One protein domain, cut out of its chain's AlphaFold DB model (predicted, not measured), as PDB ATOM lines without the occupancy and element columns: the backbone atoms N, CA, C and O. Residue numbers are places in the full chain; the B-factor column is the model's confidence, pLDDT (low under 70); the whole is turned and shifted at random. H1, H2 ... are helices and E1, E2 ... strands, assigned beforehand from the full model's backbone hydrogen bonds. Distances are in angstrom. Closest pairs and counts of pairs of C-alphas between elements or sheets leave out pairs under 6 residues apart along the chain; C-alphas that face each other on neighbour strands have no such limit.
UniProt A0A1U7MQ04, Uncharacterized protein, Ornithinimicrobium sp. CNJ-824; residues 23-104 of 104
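Overview. This is residues 23 to 104 of the 104 residues of an uncharacterized protein of Ornithinimicrobium sp. CNJ-824 (UniProt A0A1U7MQ04). A twisted sheet of four strands forms a slab with one helix across each face, H1 on one and H2 on the other, making three layers. The printed part has 82 residues, with H1, E1, E2, E3, E4 and H2 in that order along the chain. The antiparallel sheet, ordered E1, E2, E3, E4, is a meander, each strand the antiparallel neighbour of the one before. The class is mixed, helices and strands; the whole is compact, with a radius of gyration of the C-alphas of 12.4 A and spans of 35 by 29 by 22 A.

Along the chain. H1, residues 33 to 41, begins at C-alpha 33 (21.957, -41.578, -8.022) and is 12.4 A long. E1 is residues 45 to 48, E2 residues 55 to 61, 18.4 A, E3 residues 64 to 72, 25.4 A, and E4 residues 81 to 83. H2, residues 91 to 102, 16.8 A, ends at C-alpha 102 (-3.549, -49.324, -7.158).

Arrangement. The sheet is only just strongly twisted, its C-alphas lying up to 4.2 A off the best plane. E1 and E2 form a hairpin, with N 47 and O 56 2.9 A apart, within hydrogen-bond range. So do E2 and E3, with N 61 and O 64 at 2.8 A, and E3 and E4, with N 71 and O 82 at 2.8 A. H1 is on the sheet at a height of 7.2 A, across the strands at 85 degrees to E3 on the local plane; its closest C-alphas with E2 are those of Ala 39 and Ala 59, 5.1 A. H2 is on the opposite face at a height of 8.4 A, over E2 and E3; C-alphas Val 65 and Ala 94, the closest of E3 and H2, are 5.6 A apart. In H1 and H2 every O i to N i+4 pair is within hydrogen-bond range.

Size, cuts and confidence. The C-alphas of Ser 75 and Asp 102, the two farthest apart, are 35.9 A apart. The printed part has no cut, and no link between named elements is long. Confidence is under 70 at residues 23 to 25, 27 to 29 and 104.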
ATOM      1  N   ALA A  23      27.433 -37.467  -1.619       60.56
ATOM      2  CA  ALA A  23      27.585 -38.316  -0.433       60.56
ATOM      3  C   ALA A  23      26.515 -38.073   0.652       60.56
ATOM      4  O   ALA A  23      26.179 -38.993   1.393       60.56
ATOM      5  N   HIS A  24      25.953 -36.863   0.746       64.25
ATOM      6  CA  HIS A  24      24.872 -36.560   1.691       64.25
ATOM      7  C   HIS A  24      23.484 -36.982   1.191       64.25
ATOM      8  O   HIS A  24      22.547 -37.038   1.991       64.25
ATOM      9  N   LEU A  25      23.354 -37.312  -0.097       66.06
ATOM     10  CA  LEU A  25      22.117 -37.829  -0.683       66.06
ATOM     11  C   LEU A  25      21.837 -39.260  -0.219       66.06
ATOM     12  O   LEU A  25      20.682 -39.665  -0.116       66.06
ATOM     13  N   PHE A  26      22.871 -40.027   0.123       71.38
ATOM     14  CA  PHE A  26      22.730 -41.449   0.416       71.38
ATOM     15  C   PHE A  26      22.892 -41.707   1.907       71.38
ATOM     16  O   PHE A  26      23.987 -41.670   2.464       71.38
ATOM     17  N   LYS A  27      21.773 -41.989   2.582       66.12
ATOM     18  CA  LYS A  27      21.796 -42.425   3.989       66.12
ATOM     19  C   LYS A  27      22.128 -43.910   4.136       66.12
ATOM     20  O   LYS A  27      22.420 -44.361   5.241       66.12
ATOM     21  N   HIS A  28      22.100 -44.658   3.033       68.88
ATOM     22  CA  HIS A  28      22.411 -46.080   2.988       68.88
ATOM     23  C   HIS A  28      23.536 -46.348   1.980       68.88
ATOM     24  O   HIS A  28      23.486 -45.813   0.876       68.88
ATOM     25  N   PRO A  29      24.525 -47.199   2.317       68.31
ATOM     26  CA  PRO A  29      25.740 -47.383   1.514       68.31
ATOM     27  C   PRO A  29      25.516 -48.066   0.156       68.31
ATOM     28  O   PRO A  29      26.454 -48.173  -0.622       68.31
ATOM     29  N   HIS A  30      24.307 -48.564  -0.107       79.69
ATOM     30  CA  HIS A  30      23.947 -49.272  -1.334       79.69
ATOM     31  C   HIS A  30      22.962 -48.495  -2.216       79.69
ATOM     32  O   HIS A  30      22.519 -49.049  -3.212       79.69
ATOM     33  N   LEU A  31      22.580 -47.276  -1.819       84.75
ATOM     34  CA  LEU A  31      21.719 -46.413  -2.621       84.75
ATOM     35  C   LEU A  31      22.570 -45.331  -3.275       84.75
ATOM     36  O   LEU A  31      23.478 -44.791  -2.638       84.75
ATOM     37  N   GLY A  32      22.275 -45.045  -4.534       87.00
ATOM     38  CA  GLY A  32      23.007 -44.122  -5.387       87.00
ATOM     39  C   GLY A  32      22.083 -43.242  -6.224       87.00
ATOM     40  O   GLY A  32      20.861 -43.245  -6.074       87.00
ATOM     41  N   LEU A  33      22.693 -42.441  -7.099       88.50
ATOM     42  CA  LEU A  33      21.957 -41.578  -8.022       88.50
ATOM     43  C   LEU A  33      21.112 -42.413  -8.991       88.50
ATOM     44  O   LEU A  33      19.995 -42.021  -9.305       88.50
ATOM     45  N   ASP A  34      21.613 -43.582  -9.383       90.25
ATOM     46  CA  ASP A  34      20.886 -44.524 -10.231       90.25
ATOM     47  C   ASP A  34      19.548 -44.931  -9.594       90.25
ATOM     48  O   ASP A  34      18.532 -44.890 -10.270       90.25
ATOM     49  N   ASP A  35      19.488 -45.179  -8.277       92.19
ATOM     50  CA  ASP A  35      18.219 -45.486  -7.593       92.19
ATOM     51  C   ASP A  35      17.229 -44.305  -7.617       92.19
ATOM     52  O   ASP A  35      16.014 -44.499  -7.630       92.19
ATOM     53  N   VAL A  36      17.732 -43.064  -7.609       93.31
ATOM     54  CA  VAL A  36      16.897 -41.857  -7.736       93.31
ATOM     55  C   VAL A  36      16.342 -41.731  -9.157       93.31
ATOM     56  O   VAL A  36      15.166 -41.404  -9.324       93.31
ATOM     57  N   ILE A  37      17.166 -42.016 -10.166       93.81
ATOM     58  CA  ILE A  37      16.769 -42.016 -11.582       93.81
ATOM     59  C   ILE A  37      15.770 -43.147 -11.861       93.81
ATOM     60  O   ILE A  37      14.754 -42.926 -12.524       93.81
ATOM     61  N   ASP A  38      16.009 -44.333 -11.307       94.88
ATOM     62  CA  ASP A  38      15.097 -45.472 -11.396       94.88
ATOM     63  C   ASP A  38      13.753 -45.138 -10.747       94.88
ATOM     64  O   ASP A  38      12.705 -45.417 -11.328       94.88
ATOM     65  N   ALA A  39      13.761 -44.492  -9.575       95.94
ATOM     66  CA  ALA A  39      12.537 -44.059  -8.908       95.94
ATOM     67  C   ALA A  39      11.735 -43.057  -9.758       95.94
ATOM     68  O   ALA A  39      10.523 -43.215  -9.882       95.94
ATOM     69  N   TRP A  40      12.400 -42.077 -10.379       96.44
ATOM     70  CA  TRP A  40      11.759 -41.137 -11.312       96.44
ATOM     71  C   TRP A  40      11.127 -41.849 -12.509       96.44
ATOM     72  O   TRP A  40       9.993 -41.569 -12.886       96.44
ATOM     73  N   SER A  41      11.838 -42.826 -13.065       95.56
ATOM     74  CA  SER A  41      11.409 -43.570 -14.254       95.56
ATOM     75  C   SER A  41      10.335 -44.629 -13.964       95.56
ATOM     76  O   SER A  41       9.836 -45.268 -14.889       95.56
ATOM     77  N   SER A  42       9.983 -44.844 -12.692       95.06
ATOM     78  CA  SER A  42       9.099 -45.929 -12.237       95.06
ATOM     79  C   SER A  42       7.654 -45.492 -11.977       95.06
ATOM     80  O   SER A  42       6.934 -46.192 -11.253       95.06
ATOM     81  N   ASP A  43       7.239 -44.369 -12.571       93.44
ATOM     82  CA  ASP A  43       5.918 -43.754 -12.380       93.44
ATOM     83  C   ASP A  43       5.645 -43.480 -10.883       93.44
ATOM     84  O   ASP A  43       4.890 -44.202 -10.217       93.44
ATOM     85  N   PRO A  44       6.395 -42.529 -10.291       96.69
ATOM     86  CA  PRO A  44       6.346 -42.261  -8.864       96.69
ATOM     87  C   PRO A  44       5.061 -41.543  -8.447       96.69
ATOM     88  O   PRO A  44       4.482 -40.753  -9.187       96.69
ATOM     89  N   LEU A  45       4.693 -41.718  -7.177       97.75
ATOM     90  CA  LEU A  45       3.716 -40.861  -6.507       97.75
ATOM     91  C   LEU A  45       4.430 -39.767  -5.714       97.75
ATOM     92  O   LEU A  45       5.481 -40.001  -5.109       97.75
ATOM     93  N   PHE A  46       3.823 -38.581  -5.659       96.94
ATOM     94  CA  PHE A  46       4.360 -37.436  -4.931       96.94
ATOM     95  C   PHE A  46       3.494 -37.088  -3.723       96.94
ATOM     96  O   PHE A  46       2.306 -36.799  -3.847       96.94
ATOM     97  N   TYR A  47       4.114 -37.053  -2.544       96.31
ATOM     98  CA  TYR A  47       3.464 -36.639  -1.302       96.31
ATOM     99  C   TYR A  47       4.029 -35.297  -0.820       96.31
ATOM    100  O   TYR A  47       5.242 -35.087  -0.897       96.31
ATOM    101  N   PRO A  48       3.207 -34.389  -0.266       95.94
ATOM    102  CA  PRO A  48       3.703 -33.153   0.333       95.94
ATOM    103  C   PRO A  48       4.709 -33.414   1.465       95.94
ATOM    104  O   PRO A  48       4.485 -34.266   2.332       95.94
ATOM    105  N   ALA A  49       5.797 -32.644   1.498       93.81
ATOM    106  CA  ALA A  49       6.823 -32.720   2.535       93.81
ATOM    107  C   ALA A  49       6.873 -31.450   3.400       93.81
ATOM    108  O   ALA A  49       6.208 -30.447   3.141       93.81
ATOM    109  N   LYS A  50       7.691 -31.496   4.457       90.06
ATOM    110  CA  LYS A  50       8.077 -30.302   5.218       90.06
ATOM    111  C   LYS A  50       9.476 -29.851   4.786       90.06
ATOM    112  O   LYS A  50      10.337 -30.722   4.612       90.06
ATOM    113  N   PRO A  51       9.734 -28.529   4.706       89.06
ATOM    114  CA  PRO A  51      11.052 -28.001   4.372       89.06
ATOM    115  C   PRO A  51      12.177 -28.649   5.200       89.06
ATOM    116  O   PRO A  51      11.978 -28.914   6.390       89.06
ATOM    117  N   PRO A  52      13.357 -28.901   4.604       90.00
ATOM    118  CA  PRO A  52      13.836 -28.350   3.328       90.00
ATOM    119  C   PRO A  52      13.324 -29.052   2.059       90.00
ATOM    120  O   PRO A  52      13.541 -28.527   0.971       90.00
ATOM    121  N   ALA A  53      12.641 -30.195   2.174       94.00
ATOM    122  CA  ALA A  53      11.943 -30.804   1.044       94.00
ATOM    123  C   ALA A  53      10.564 -30.157   0.853       94.00
ATOM    124  O   ALA A  53       9.884 -29.833   1.825       94.00
ATOM    125  N   HIS A  54      10.139 -29.991  -0.394       95.62
ATOM    126  CA  HIS A  54       8.765 -29.609  -0.727       95.62
ATOM    127  C   HIS A  54       7.912 -30.846  -1.034       95.62
ATOM    128  O   HIS A  54       6.748 -30.892  -0.639       95.62
ATOM    129  N   TRP A  55       8.518 -31.882  -1.621       97.44
ATOM    130  CA  TRP A  55       7.847 -33.124  -2.002       97.44
ATOM    131  C   TRP A  55       8.640 -34.356  -1.569       97.44
ATOM    132  O   TRP A  55       9.863 -34.306  -1.420       97.44
ATOM    133  N   LEU A  56       7.939 -35.466  -1.363       97.38
ATOM    134  CA  LEU A  56       8.498 -36.808  -1.284       97.38
ATOM    135  C   LEU A  56       8.096 -37.546  -2.557       97.38
ATOM    136  O   LEU A  56       6.909 -37.780  -2.765       97.38
ATOM    137  N   MET A  57       9.074 -37.918  -3.376       97.75
ATOM    138  CA  MET A  57       8.872 -38.820  -4.505       97.75
ATOM    139  C   MET A  57       9.000 -40.260  -4.010       97.75
ATOM    140  O   MET A  57      10.028 -40.620  -3.425       97.75
ATOM    141  N   LEU A  58       7.956 -41.065  -4.205       97.94
ATOM    142  CA  LEU A  58       7.923 -42.474  -3.825       97.94
ATOM    143  C   LEU A  58       7.730 -43.355  -5.051       97.94
ATOM    144  O   LEU A  58       6.807 -43.141  -5.832       97.94
ATOM    145  N   ALA A  59       8.563 -44.382  -5.171       97.69
ATOM    146  CA  ALA A  59       8.458 -45.375  -6.232       97.69
ATOM    147  C   ALA A  59       8.880 -46.757  -5.743       97.69
ATOM    148  O   ALA A  59       9.754 -46.878  -4.882       97.69
ATOM    149  N   GLU A  60       8.293 -47.806  -6.315       96.38
ATOM    150  CA  GLU A  60       8.763 -49.175  -6.116       96.38
ATOM    151  C   GLU A  60       9.828 -49.542  -7.155       96.38
ATOM    152  O   GLU A  60       9.541 -49.630  -8.344       96.38
ATOM    153  N   VAL A  61      11.053 -49.789  -6.685       93.88
ATOM    154  CA  VAL A  61      12.221 -50.165  -7.489       93.88
ATOM    155  C   VAL A  61      12.761 -51.494  -6.969       93.88
ATOM    156  O   VAL A  61      13.143 -51.625  -5.802       93.88
ATOM    157  N   SER A  62      12.792 -52.515  -7.828       90.00
ATOM    158  CA  SER A  62      13.261 -53.866  -7.468       90.00
ATOM    159  C   SER A  62      12.591 -54.442  -6.202       90.00
ATOM    160  O   SER A  62      13.247 -55.056  -5.361       90.00
ATOM    161  N   GLY A  63      11.283 -54.209  -6.036       91.69
ATOM    162  CA  GLY A  63      10.487 -54.694  -4.896       91.69
ATOM    163  C   GLY A  63      10.632 -53.886  -3.598       91.69
ATOM    164  O   GLY A  63      10.033 -54.240  -2.577       91.69
ATOM    165  N   ARG A  64      11.422 -52.807  -3.614       94.06
ATOM    166  CA  ARG A  64      11.612 -51.885  -2.486       94.06
ATOM    167  C   ARG A  64      10.935 -50.563  -2.803       94.06
ATOM    168  O   ARG A  64      11.119 -50.028  -3.888       94.06
ATOM    169  N   VAL A  65      10.188 -50.012  -1.853       96.81
ATOM    170  CA  VAL A  65       9.638 -48.659  -2.000       96.81
ATOM    171  C   VAL A  65      10.698 -47.671  -1.539       96.81
ATOM    172  O   VAL A  65      11.081 -47.673  -0.369       96.81
ATOM    173  N   LEU A  66      11.187 -46.848  -2.459       96.69
ATOM    174  CA  LEU A  66      12.157 -45.797  -2.185       96.69
ATOM    175  C   LEU A  66      11.447 -44.478  -1.898       96.69
ATOM    176  O   LEU A  66      10.375 -44.205  -2.432       96.69
ATOM    177  N   ILE A  67      12.068 -43.661  -1.053       96.50
ATOM    178  CA  ILE A  67      11.662 -42.292  -0.750       96.50
ATOM    179  C   ILE A  67      12.808 -41.375  -1.149       96.50
ATOM    180  O   ILE A  67      13.925 -41.494  -0.633       96.50
ATOM    181  N   VAL A  68      12.496 -40.410  -2.005       95.62
ATOM    182  CA  VAL A  68      13.416 -39.361  -2.431       95.62
ATOM    183  C   VAL A  68      12.806 -38.006  -2.065       95.62
ATOM    184  O   VAL A  68      11.886 -37.534  -2.735       95.62
ATOM    185  N   PRO A  69      13.259 -37.356  -0.979       95.44
ATOM    186  CA  PRO A  69      12.842 -35.997  -0.676       95.44
ATOM    187  C   PRO A  69      13.413 -35.028  -1.713       95.44
ATOM    188  O   PRO A  69      14.623 -35.019  -1.957       95.44
ATOM    189  N   LEU A  70      12.547 -34.192  -2.279       95.75
ATOM    190  CA  LEU A  70      12.886 -33.216  -3.306       95.75
ATOM    191  C   LEU A  70      12.792 -31.796  -2.748       95.75
ATOM    192  O   LEU A  70      11.767 -31.385  -2.198       95.75
ATOM    193  N   ALA A  71      13.867 -31.034  -2.904       94.81
ATOM    194  CA  ALA A  71      13.939 -29.607  -2.619       94.81
ATOM    195  C   ALA A  71      13.896 -28.804  -3.933       94.81
ATOM    196  O   ALA A  71      14.254 -29.342  -4.982       94.81
ATOM    197  N   PRO A  72      13.505 -27.517  -3.912       94.56
ATOM    198  CA  PRO A  72      13.580 -26.676  -5.104       94.56
ATOM    199  C   PRO A  72      15.025 -26.560  -5.615       94.56
ATOM    200  O   PRO A  72      15.979 -26.657  -4.822       94.56
ATOM    201  N   SER A  73      15.174 -26.326  -6.924       94.06
ATOM    202  CA  SER A  73      16.452 -26.000  -7.571       94.06
ATOM    203  C   SER A  73      17.225 -24.932  -6.785       94.06
ATOM    204  O   SER A  73      16.635 -23.984  -6.254       94.06
ATOM    205  N   ARG A  74      18.555 -25.080  -6.680       90.81
ATOM    206  CA  ARG A  74      19.414 -24.036  -6.101       90.81
ATOM    207  C   ARG A  74      19.699 -22.943  -7.130       90.81
ATOM    208  O   ARG A  74      19.848 -21.791  -6.729       90.81
ATOM    209  N   SER A  75      19.761 -23.284  -8.419       91.25
ATOM    210  CA  SER A  75      19.930 -22.312  -9.508       91.25
ATOM    211  C   SER A  75      18.679 -21.457  -9.764       91.25
ATOM    212  O   SER A  75      18.788 -20.375 -10.340       91.25
ATOM    213  N   GLY A  76      17.517 -21.901  -9.278       91.44
ATOM    214  CA  GLY A  76      16.232 -21.226  -9.464       91.44
ATOM    215  C   GLY A  76      15.524 -21.607 -10.764       91.44
ATOM    216  O   GLY A  76      14.510 -20.992 -11.086       91.44
ATOM    217  N   ASP A  77      16.036 -22.600 -11.495       95.00
ATOM    218  CA  ASP A  77      15.376 -23.156 -12.673       95.00
ATOM    219  C   ASP A  77      14.119 -23.938 -12.244       95.00
ATOM    220  O   ASP A  77      14.244 -24.932 -11.521       95.00
ATOM    221  N   PRO A  78      12.905 -23.515 -12.650       95.31
ATOM    222  CA  PRO A  78      11.671 -24.205 -12.287       95.31
ATOM    223  C   PRO A  78      11.548 -25.604 -12.907       95.31
ATOM    224  O   PRO A  78      10.786 -26.408 -12.383       95.31
ATOM    225  N   SER A  79      12.310 -25.914 -13.965       96.94
ATOM    226  CA  SER A  79      12.342 -27.251 -14.572       96.94
ATOM    227  C   SER A  79      13.207 -28.253 -13.811       96.94
ATOM    228  O   SER A  79      13.224 -29.442 -14.139       96.94
ATOM    229  N   LYS A  80      13.929 -27.787 -12.783       97.12
ATOM    230  CA  LYS A  80      14.829 -28.608 -11.981       97.12
ATOM    231  C   LYS A  80      14.399 -28.663 -10.518       97.12
ATOM    232  O   LYS A  80      13.935 -27.697  -9.912       97.12
ATOM    233  N   CYS A  81      14.676 -29.794  -9.892       95.88
ATOM    234  CA  CYS A  81      14.616 -29.977  -8.452       95.88
ATOM    235  C   CYS A  81      15.886 -30.665  -7.958       95.88
ATOM    236  O   CYS A  81      16.694 -31.166  -8.735       95.88
ATOM    237  N   ARG A  82      16.086 -30.674  -6.645       94.81
ATOM    238  CA  ARG A  82      17.239 -31.319  -6.019       94.81
ATOM    239  C   ARG A  82      16.762 -32.509  -5.202       94.81
ATOM    240  O   ARG A  82      16.057 -32.285  -4.212       94.81
ATOM    241  N   PRO A  83      17.161 -33.749  -5.528       94.38
ATOM    242  CA  PRO A  83      17.077 -34.815  -4.548       94.38
ATOM    243  C   PRO A  83      17.997 -34.438  -3.385       94.38
ATOM    244  O   PRO A  83      19.119 -33.986  -3.595       94.38
ATOM    245  N   ILE A  84      17.512 -34.571  -2.152       92.00
ATOM    246  CA  ILE A  84      18.305 -34.300  -0.936       92.00
ATOM    247  C   ILE A  84      18.439 -35.541  -0.043       92.00
ATOM    248  O   ILE A  84      18.876 -35.456   1.105       92.00
ATOM    249  N   GLY A  85      18.020 -36.695  -0.558       91.56
ATOM    250  CA  GLY A  85      18.042 -37.973   0.131       91.56
ATOM    251  C   GLY A  85      17.535 -39.102  -0.766       91.56
ATOM    252  O   GLY A  85      16.692 -38.864  -1.620       91.56
ATOM    253  N   CYS A  86      17.991 -40.326  -0.523       93.12
ATOM    254  CA  CYS A  86      17.381 -41.560  -1.010       93.12
ATOM    255  C   CYS A  86      17.454 -42.610   0.105       93.12
ATOM    256  O   CYS A  86      18.523 -42.835   0.693       93.12
ATOM    257  N   TYR A  87      16.313 -43.194   0.464       92.25
ATOM    258  CA  TYR A  87      16.222 -44.235   1.487       92.25
ATOM    259  C   TYR A  87      14.987 -45.110   1.293       92.25
ATOM    260  O   TYR A  87      14.014 -44.710   0.662       92.25
ATOM    261  N   GLU A  88      15.025 -46.313   1.858       94.56
ATOM    262  CA  GLU A  88      13.901 -47.243   1.814       94.56
ATOM    263  C   GLU A  88      12.773 -46.791   2.754       94.56
ATOM    264  O   GLU A  88      13.008 -46.301   3.867       94.56
ATOM    265  N   ALA A  89      11.532 -46.940   2.300       94.81
ATOM    266  CA  ALA A  89      10.352 -46.648   3.090       94.81
ATOM    267  C   ALA A  89      10.197 -47.626   4.258       94.81
ATOM    268  O   ALA A  89      10.527 -48.808   4.175       94.81
ATOM    269  N   SER A  90       9.604 -47.149   5.353       94.75
ATOM    270  CA  SER A  90       9.118 -48.057   6.390       94.75
ATOM    271  C   SER A  90       8.010 -48.952   5.827       94.75
ATOM    272  O   SER A  90       7.281 -48.560   4.915       94.75
ATOM    273  N   SER A  91       7.826 -50.139   6.411       94.75
ATOM    274  CA  SER A  91       6.809 -51.101   5.962       94.75
ATOM    275  C   SER A  91       5.397 -50.508   5.893       94.75
ATOM    276  O   SER A  91       4.655 -50.794   4.957       94.75
ATOM    277  N   GLY A  92       5.037 -49.648   6.851       96.25
ATOM    278  CA  GLY A  92       3.747 -48.958   6.860       96.25
ATOM    279  C   GLY A  92       3.586 -47.988   5.691       96.25
ATOM    280  O   GLY A  92       2.562 -48.015   5.019       96.25
ATOM    281  N   LEU A  93       4.606 -47.172   5.410       95.06
ATOM    282  CA  LEU A  93       4.558 -46.216   4.303       95.06
ATOM    283  C   LEU A  93       4.611 -46.919   2.941       95.06
ATOM    284  O   LEU A  93       3.881 -46.535   2.037       95.06
ATOM    285  N   ALA A  94       5.389 -47.996   2.819       96.88
ATOM    286  CA  ALA A  94       5.394 -48.838   1.626       96.88
ATOM    287  C   ALA A  94       4.010 -49.452   1.348       96.88
ATOM    288  O   ALA A  94       3.580 -49.515   0.201       96.88
ATOM    289  N   ALA A  95       3.293 -49.886   2.390       96.56
ATOM    290  CA  ALA A  95       1.938 -50.415   2.245       96.56
ATOM    291  C   ALA A  95       0.923 -49.337   1.832       96.56
ATOM    292  O   ALA A  95       0.041 -49.622   1.027       96.56
ATOM    293  N   THR A  96       1.050 -48.117   2.365       96.44
ATOM    294  CA  THR A  96       0.233 -46.972   1.934       96.44
ATOM    295  C   THR A  96       0.495 -46.635   0.470       96.44
ATOM    296  O   THR A  96      -0.447 -46.631  -0.308       96.44
ATOM    297  N   TYR A  97       1.762 -46.471   0.080       96.69
ATOM    298  CA  TYR A  97       2.147 -46.187  -1.304       96.69
ATOM    299  C   TYR A  97       1.555 -47.192  -2.297       96.69
ATOM    300  O   TYR A  97       0.967 -46.797  -3.297       96.69
ATOM    301  N   ARG A  98       1.671 -48.494  -2.007       96.00
ATOM    302  CA  ARG A  98       1.139 -49.539  -2.894       96.00
ATOM    303  C   ARG A  98      -0.375 -49.452  -3.053       96.00
ATOM    304  O   ARG A  98      -0.868 -49.620  -4.157       96.00
ATOM    305  N   ARG A  99      -1.099 -49.155  -1.970       96.12
ATOM    306  CA  ARG A  99      -2.551 -48.954  -2.036       96.12
ATOM    307  C   ARG A  99      -2.904 -47.740  -2.886       96.12
ATOM    308  O   ARG A  99      -3.756 -47.854  -3.751       96.12
ATOM    309  N   ASP A 100      -2.247 -46.610  -2.641       95.75
ATOM    310  CA  ASP A 100      -2.520 -45.368  -3.368       95.75
ATOM    311  C   ASP A 100      -2.227 -45.535  -4.869       95.75
ATOM    312  O   ASP A 100      -2.955 -45.003  -5.703       95.75
ATOM    313  N   ARG A 101      -1.193 -46.319  -5.213       92.19
ATOM    314  CA  ARG A 101      -0.837 -46.651  -6.599       92.19
ATOM    315  C   ARG A 101      -1.888 -47.516  -7.289       92.19
ATOM    316  O   ARG A 101      -2.150 -47.290  -8.458       92.19
ATOM    317  N   ASP A 102      -2.484 -48.481  -6.592       89.25
ATOM    318  CA  ASP A 102      -3.549 -49.324  -7.158       89.25
ATOM    319  C   ASP A 102      -4.852 -48.537  -7.427       89.25
ATOM    320  O   ASP A 102      -5.738 -49.018  -8.136       89.25
ATOM    321  N   GLU A 103      -4.993 -47.347  -6.836       85.00
ATOM    322  CA  GLU A 103      -6.161 -46.468  -6.969       85.00
ATOM    323  C   GLU A 103      -5.999 -45.380  -8.054       85.00
ATOM    324  O   GLU A 103      -6.964 -44.651  -8.305       85.00
ATOM    325  N   HIS A 104      -4.824 -45.263  -8.689       61.88
ATOM    326  CA  HIS A 104      -4.524 -44.341  -9.801       61.88
ATOM    327  C   HIS A 104      -4.323 -45.093 -11.123       61.88
ATOM    328  O   HIS A 104      -4.765 -44.549 -12.161       61.88
TER     329      HIS A 104